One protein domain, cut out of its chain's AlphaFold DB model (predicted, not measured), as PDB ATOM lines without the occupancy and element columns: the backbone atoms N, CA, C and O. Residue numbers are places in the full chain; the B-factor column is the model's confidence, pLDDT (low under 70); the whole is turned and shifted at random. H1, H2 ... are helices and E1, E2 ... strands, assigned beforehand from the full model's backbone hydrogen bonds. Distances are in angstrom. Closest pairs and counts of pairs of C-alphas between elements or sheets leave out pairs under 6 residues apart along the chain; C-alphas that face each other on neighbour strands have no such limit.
ATOM      1  N   VAL A   2      30.401  29.678 -32.410       88.31
ATOM      2  CA  VAL A   2      29.376  29.903 -31.377       88.31
ATOM      3  C   VAL A   2      29.786  31.148 -30.591       88.31
ATOM      4  O   VAL A   2      30.924  31.227 -30.143       88.31
ATOM      5  N   LEU A   3      28.880  32.113 -30.451       91.25
ATOM      6  CA  LEU A   3      29.050  33.335 -29.670       91.25
ATOM      7  C   LEU A   3      28.172  33.241 -28.419       91.25
ATOM      8  O   LEU A   3      26.975  32.970 -28.529       91.25
ATOM      9  N   LEU A   4      28.755  33.483 -27.247       91.56
ATOM     10  CA  LEU A   4      28.053  33.535 -25.965       91.56
ATOM     11  C   LEU A   4      28.164  34.939 -25.378       91.56
ATOM     12  O   LEU A   4      29.249  35.511 -25.332       91.56
ATOM     13  N   ALA A   5      27.045  35.484 -24.910       91.31
ATOM     14  CA  ALA A   5      26.993  36.806 -24.308       91.31
ATOM     15  C   ALA A   5      26.118  36.798 -23.051       91.31
ATOM     16  O   ALA A   5      24.958  36.397 -23.086       91.31
ATOM     17  N   ALA A   6      26.665  37.279 -21.937       89.25
ATOM     18  CA  ALA A   6      25.925  37.535 -20.702       89.25
ATOM     19  C   ALA A   6      26.024  39.036 -20.382       89.25
ATOM     20  O   ALA A   6      27.030  39.468 -19.804       89.25
ATOM     21  N   PRO A   7      25.031  39.840 -20.808       84.19
ATOM     22  CA  PRO A   7      24.981  41.266 -20.525       84.19
ATOM     23  C   PRO A   7      24.967  41.525 -19.020       84.19
ATOM     24  O   PRO A   7      24.364  40.782 -18.252       84.19
ATOM     25  N   SER A   8      25.610  42.601 -18.576       75.12
ATOM     26  CA  SER A   8      25.750  42.876 -17.142       75.12
ATOM     27  C   SER A   8      24.435  43.194 -16.431       75.12
ATOM     28  O   SER A   8      24.313  42.905 -15.246       75.12
ATOM     29  N   HIS A   9      23.461  43.747 -17.153       78.81
ATOM     30  CA  HIS A   9      22.132  44.108 -16.648       78.81
ATOM     31  C   HIS A   9      21.114  42.955 -16.735       78.81
ATOM     32  O   HIS A   9      19.958  43.133 -16.375       78.81
ATOM     33  N   SER A  10      21.508  41.780 -17.242       80.31
ATOM     34  CA  SER A  10      20.605  40.645 -17.456       80.31
ATOM     35  C   SER A  10      21.200  39.363 -16.889       80.31
ATOM     36  O   SER A  10      22.403  39.121 -16.973       80.31
ATOM     37  N   THR A  11      20.361  38.506 -16.314       81.69
ATOM     38  CA  THR A  11      20.741  37.146 -15.895       81.69
ATOM     39  C   THR A  11      20.679  36.146 -17.049       81.69
ATOM     40  O   THR A  11      21.136  35.009 -16.913       81.69
ATOM     41  N   LYS A  12      20.148  36.562 -18.206       87.38
ATOM     42  CA  LYS A  12      19.985  35.708 -19.380       87.38
ATOM     43  C   LYS A  12      21.313  35.556 -20.121       87.38
ATOM     44  O   LYS A  12      22.016  36.524 -20.401       87.38
ATOM     45  N   LEU A  13      21.629  34.310 -20.463       88.31
ATOM     46  CA  LEU A  13      22.724  33.978 -21.366       88.31
ATOM     47  C   LEU A  13      22.194  33.976 -22.802       88.31
ATOM     48  O   LEU A  13      21.362  33.137 -23.147       88.31
ATOM     49  N   HIS A  14      22.699  34.884 -23.628       91.00
ATOM     50  CA  HIS A  14      22.445  34.923 -25.062       91.00
ATOM     51  C   HIS A  14      23.465  34.050 -25.793       91.00
ATOM     52  O   HIS A  14      24.643  34.008 -25.434       91.00
ATOM     53  N   MET A  15      23.007  33.350 -26.825       90.88
ATOM     54  CA  MET A  15      23.840  32.462 -27.625       90.88
ATOM     55  C   MET A  15      23.485  32.620 -29.100       90.88
ATOM     56  O   MET A  15      22.327  32.445 -29.475       90.88
ATOM     57  N   ALA A  16      24.481  32.904 -29.935       91.12
ATOM     58  CA  ALA A  16      24.346  32.914 -31.386       91.12
ATOM     59  C   ALA A  16      25.235  31.824 -31.991       91.12
ATOM     60  O   ALA A  16      26.427  31.738 -31.711       91.12
ATOM     61  N   THR A  17      24.652  30.959 -32.816       90.69
ATOM     62  CA  THR A  17      25.350  29.833 -33.447       90.69
ATOM     63  C   THR A  17      25.394  30.011 -34.961       90.69
ATOM     64  O   THR A  17      24.426  30.453 -35.583       90.69
ATOM     65  N   SER A  18      26.524  29.668 -35.581       91.44
ATOM     66  CA  SER A  18      26.651  29.662 -37.044       91.44
ATOM     67  C   SER A  18      25.776  28.571 -37.685       91.44
ATOM     68  O   SER A  18      25.441  27.565 -37.054       91.44
ATOM     69  N   ARG A  19      25.426  28.750 -38.968       90.81
ATOM     70  CA  ARG A  19      24.593  27.812 -39.744       90.81
ATOM     71  C   ARG A  19      25.171  26.395 -39.783       90.81
ATOM     72  O   ARG A  19      24.399  25.450 -39.657       90.81
ATOM     73  N   SER A  20      26.492  26.244 -39.906       87.19
ATOM     74  CA  SER A  20      27.146  24.925 -39.933       87.19
ATOM     75  C   SER A  20      26.915  24.137 -38.641       87.19
ATOM     76  O   SER A  20      26.565  22.964 -38.687       87.19
ATOM     77  N   VAL A  21      26.992  24.815 -37.492       84.88
ATOM     78  CA  VAL A  21      26.743  24.221 -36.169       84.88
ATOM     79  C   VAL A  21      25.257  23.916 -35.967       84.88
ATOM     80  O   VAL A  21      24.918  22.888 -35.398       84.88
ATOM     81  N   ARG A  22      24.348  24.770 -36.460       86.38
ATOM     82  CA  ARG A  22      22.897  24.512 -36.364       86.38
ATOM     83  C   ARG A  22      22.456  23.274 -37.140       86.38
ATOM     84  O   ARG A  22      21.550  22.583 -36.690       86.38
ATOM     85  N   ARG A  23      23.090  23.001 -38.285       89.69
ATOM     86  CA  ARG A  23      22.813  21.806 -39.099       89.69
ATOM     87  C   ARG A  23      23.311  20.514 -38.441       89.69
ATOM     88  O   ARG A  23      22.783  19.452 -38.745       89.69
ATOM     89  N   GLN A  24      24.278  20.597 -37.528       87.69
ATOM     90  CA  GLN A  24      24.825  19.452 -36.800       87.69
ATOM     91  C   GLN A  24      24.225  19.380 -35.388       87.69
ATOM     92  O   GLN A  24      24.750  19.934 -34.420       87.69
ATOM     93  N   THR A  25      23.095  18.681 -35.267       78.88
ATOM     94  CA  THR A  25      22.332  18.544 -34.011       78.88
ATOM     95  C   THR A  25      23.099  17.823 -32.899       78.88
ATOM     96  O   THR A  25      22.830  18.039 -31.719       78.88
ATOM     97  N   THR A  26      24.093  17.012 -33.260       82.38
ATOM     98  CA  THR A  26      24.999  16.328 -32.328       82.38
ATOM     99  C   THR A  26      25.873  17.312 -31.555       82.38
ATOM    100  O   THR A  26      26.073  17.148 -30.356       82.38
ATOM    101  N   ILE A  27      26.335  18.387 -32.203       81.75
ATOM    102  CA  ILE A  27      27.154  19.421 -31.559       81.75
ATOM    103  C   ILE A  27      26.286  20.294 -30.656       81.75
ATOM    104  O   ILE A  27      26.677  20.585 -29.525       81.75
ATOM    105  N   SER A  28      25.096  20.686 -31.116       78.62
ATOM    106  CA  SER A  28      24.200  21.550 -30.335       78.62
ATOM    107  C   SER A  28      23.661  20.879 -29.067       78.62
ATOM    108  O   SER A  28      23.393  21.576 -28.088       78.62
ATOM    109  N   ARG A  29      23.552  19.543 -29.068       83.31
ATOM    110  CA  ARG A  29      23.180  18.715 -27.907       83.31
ATOM    111  C   ARG A  29      24.374  18.054 -27.212       83.31
ATOM    112  O   ARG A  29      24.171  17.231 -26.324       83.31
ATOM    113  N   SER A  30      25.605  18.390 -27.596       88.81
ATOM    114  CA  SER A  30      26.793  17.786 -26.989       88.81
ATOM    115  C   SER A  30      26.939  18.189 -25.519       88.81
ATOM    116  O   SER A  30      26.707  19.344 -25.145       88.81
ATOM    117  N   ALA A  31      27.385  17.242 -24.689       90.81
ATOM    118  CA  ALA A  31      27.695  17.493 -23.282       90.81
ATOM    119  C   ALA A  31      28.755  18.599 -23.128       90.81
ATOM    120  O   ALA A  31      28.631  19.461 -22.263       90.81
ATOM    121  N   SER A  32      29.731  18.657 -24.037       89.38
ATOM    122  CA  SER A  32      30.773  19.688 -24.049       89.38
ATOM    123  C   SER A  32      30.198  21.104 -24.162       89.38
ATOM    124  O   SER A  32      30.614  22.002 -23.432       89.38
ATOM    125  N   LEU A  33      29.201  21.322 -25.029       88.06
ATOM    126  CA  LEU A  33      28.562  22.635 -25.180       88.06
ATOM    127  C   LEU A  33      27.703  22.984 -23.950       88.06
ATOM    128  O   LEU A  33      27.629  24.149 -23.549       88.06
ATOM    129  N   ALA A  34      27.095  21.983 -23.305       89.88
ATOM    130  CA  ALA A  34      26.403  22.174 -22.033       89.88
ATOM    131  C   ALA A  34      27.373  22.635 -20.929       89.88
ATOM    132  O   ALA A  34      27.085  23.630 -20.262       89.88
ATOM    133  N   THR A  35      28.546  22.005 -20.811       93.75
ATOM    134  CA  THR A  35      29.609  22.396 -19.868       93.75
ATOM    135  C   THR A  35      30.135  23.807 -20.136       93.75
ATOM    136  O   THR A  35      30.318  24.597 -19.211       93.75
ATOM    137  N   ILE A  36      30.314  24.189 -21.405       92.38
ATOM    138  CA  ILE A  36      30.720  25.560 -21.756       92.38
ATOM    139  C   ILE A  36      29.655  26.571 -21.304       92.38
ATOM    140  O   ILE A  36      29.982  27.623 -20.753       92.38
ATOM    141  N   ARG A  37      28.365  26.263 -21.494       91.62
ATOM    142  CA  ARG A  37      27.266  27.140 -21.059       91.62
ATOM    143  C   ARG A  37      27.209  27.292 -19.542       91.62
ATOM    144  O   ARG A  37      26.949  28.401 -19.075       91.62
ATOM    145  N   THR A  38      27.397  26.215 -18.781       92.31
ATOM    146  CA  THR A  38      27.389  26.275 -17.312       92.31
ATOM    147  C   THR A  38      28.593  27.051 -16.793       92.31
ATOM    148  O   THR A  38      28.402  27.989 -16.018       92.31
ATOM    149  N   GLY A  39      29.794  26.771 -17.307       91.94
ATOM    150  CA  GLY A  39      31.008  27.513 -16.957       91.94
ATOM    151  C   GLY A  39      30.880  29.007 -17.263       91.94
ATOM    152  O   GLY A  39      31.132  29.851 -16.405       91.94
ATOM    153  N   PHE A  40      30.370  29.364 -18.445       92.88
ATOM    154  CA  PHE A  40      30.167  30.770 -18.799       92.88
ATOM    155  C   PHE A  40      29.107  31.457 -17.921       92.88
ATOM    156  O   PHE A  40      29.273  32.620 -17.550       92.88
ATOM    157  N   ARG A  41      28.029  30.752 -17.539       91.62
ATOM    158  CA  ARG A  41      27.045  31.272 -16.571       91.62
ATOM    159  C   ARG A  41      27.677  31.536 -15.209       91.62
ATOM    160  O   ARG A  41      27.384  32.573 -14.622       91.62
ATOM    161  N   GLN A  42      28.540  30.642 -14.733       91.25
ATOM    162  CA  GLN A  42      29.238  30.802 -13.459       91.25
ATOM    163  C   GLN A  42      30.170  32.017 -13.485       91.25
ATOM    164  O   GLN A  42      30.072  32.873 -12.610       91.25
ATOM    165  N   VAL A  43      30.984  32.164 -14.535       90.88
ATOM    166  CA  VAL A  43      31.849  33.343 -14.720       90.88
ATOM    167  C   VAL A  43      31.017  34.627 -14.788       90.88
ATOM    168  O   VAL A  43      31.358  35.639 -14.173       90.88
ATOM    169  N   ALA A  44      29.888  34.610 -15.500       90.56
ATOM    170  CA  ALA A  44      28.987  35.756 -15.566       90.56
ATOM    171  C   ALA A  44      28.350  36.093 -14.204       90.56
ATOM    172  O   ALA A  44      28.205  37.272 -13.876       90.56
ATOM    173  N   ALA A  45      27.988  35.085 -13.405       86.62
ATOM    174  CA  ALA A  45      27.452  35.265 -12.058       86.62
ATOM    175  C   ALA A  45      28.507  35.833 -11.097       86.62
ATOM    176  O   ALA A  45      28.226  36.813 -10.411       86.62
ATOM    177  N   GLN A  46      29.732  35.302 -11.124       85.75
ATOM    178  CA  GLN A  46      30.864  35.822 -10.349       85.75
ATOM    179  C   GLN A  46      31.152  37.282 -10.701       85.75
ATOM    180  O   GLN A  46      31.199  38.134  -9.820       85.75
ATOM    181  N   ARG A  47      31.232  37.619 -11.996       86.75
ATOM    182  CA  ARG A  47      31.401  39.010 -12.452       86.75
ATOM    183  C   ARG A  47      30.300  39.940 -11.943       86.75
ATOM    184  O   ARG A  47      30.570  41.113 -11.698       86.75
ATOM    185  N   ARG A  48      29.063  39.450 -11.817       77.81
ATOM    186  CA  ARG A  48      27.939  40.235 -11.292       77.81
ATOM    187  C   ARG A  48      28.042  40.420  -9.780       77.81
ATOM    188  O   ARG A  48      27.883  41.543  -9.323       77.81
ATOM    189  N   SER A  49      28.372  39.367  -9.036       75.81
ATOM    190  CA  SER A  49      28.619  39.438  -7.588       75.81
ATOM    191  C   SER A  49      29.757  40.414  -7.260       75.81
ATOM    192  O   SER A  49      29.569  41.317  -6.449       75.81
ATOM    193  N   LEU A  50      30.870  40.357  -8.000       74.50
ATOM    194  CA  LEU A  50      31.979  41.311  -7.865       74.50
ATOM    195  C   LEU A  50      31.571  42.761  -8.178       74.50
ATOM    196  O   LEU A  50      32.144  43.701  -7.636       74.50
ATOM    197  N   ARG A  51      30.569  42.968  -9.041       66.50
ATOM    198  CA  ARG A  51      29.999  44.299  -9.305       66.50
ATOM    199  C   ARG A  51      28.963  44.726  -8.270       66.50
ATOM    200  O   ARG A  51      28.783  45.924  -8.112       66.50
ATOM    201  N   SER A  52      28.319  43.799  -7.562       55.41
ATOM    202  CA  SER A  52      27.314  44.100  -6.532       55.41
ATOM    203  C   SER A  52      27.898  44.845  -5.329       55.41
ATOM    204  O   SER A  52      27.174  45.560  -4.651       55.41
ATOM    205  N   HIS A  53      29.212  44.747  -5.095       52.97
ATOM    206  CA  HIS A  53      29.911  45.586  -4.115       52.97
ATOM    207  C   HIS A  53      30.095  47.042  -4.568       52.97
ATOM    208  O   HIS A  53      30.497  47.885  -3.769       52.97
ATOM    209  N   LYS A  54      29.741  47.371  -5.817       52.31
ATOM    210  CA  LYS A  54      29.444  48.746  -6.228       52.31
ATOM    211  C   LYS A  54      27.982  49.043  -5.902       52.31
ATOM    212  O   LYS A  54      27.190  49.318  -6.800       52.31
ATOM    213  N   ALA A  55      27.629  48.944  -4.621       51.22
ATOM    214  CA  ALA A  55      26.457  49.640  -4.114       51.22
ATOM    215  C   ALA A  55      26.533  51.073  -4.647       51.22
ATOM    216  O   ALA A  55      27.616  51.677  -4.635       51.22
ATOM    217  N   SER A  56      25.425  51.581  -5.182       54.53
ATOM    218  CA  SER A  56      25.342  52.994  -5.530       54.53
ATOM    219  C   SER A  56      25.835  53.793  -4.322       54.53
ATOM    220  O   SER A  56      25.503  53.444  -3.189       54.53
TER     221      SER A  56
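This is residues 2 to 56 of the 134 residues of an uncharacterized protein of Moniliophthora roreri (UniProt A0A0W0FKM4). One long helix, H3, runs along most of the length of a loose, narrow structure, and the strand hairpin E1 and E2 lies beside its residues 33 to 44, with few close approaches between them. Two short helices, H1 and H2, make the turn at one end through which the chain passes from the hairpin into H3. The printed part has 55 residues, with two named strands and then three named helices, in the order E1, E2, H1, H2, H3; the sheet E1 - E2 is antiparallel and the class is mixed, helices and strands. The whole is loose, with a radius of gyration of the C-alphas of 13.9 A and spans of 46 by 19 by 11 A.

Find C-alpha 2 at (29.376, 29.903, -31.377); there E1 begins, residues 2 to 5. E2 is residues 14 to 17, and each strand is 10.2 A long. Next come H1, residues 19 to 23, 6.3 A, and H2, residues 25 to 28, 5.1 A. Find C-alpha 31 at (27.695, 17.493, -23.282); from there H3, residues 31 to 52, runs 31.4 A to C-alpha 52 at (27.314, 44.100, -6.532).

Look first at the hairpin E1 and E2, antiparallel at 167 degrees, where N 3 and O 16 are 2.8 A apart and N 5 and O 14 2.9 A, both within hydrogen-bond range. The closest C-alphas of E1 and H3, those of Leu 4 and Phe 40, are 8.0 A apart, while E2 and H3 are apart. H1 and H2 only just touch, with 3 pairs of C-alphas within 8 A, and only at the corner by their link; their closest C-alphas, Val 21 and Ile 27, are 6.7 A apart. H2 and H3 are close but not clearly touching, the closest C-alphas, Ile 27 and Leu 33, being 7.3 A apart. Each O i to N i+4 pair is within hydrogen-bond range in H1 and H3; H2 is too short for one.

The two C-alphas farthest apart, those of Arg 23 and Ser 56, are 45.9 A apart. The printed part has no cut, and no link is long. Check the B-factor column: the mean pLDDT of the printed part is 83.6, and residues 51 to 56 are under 70.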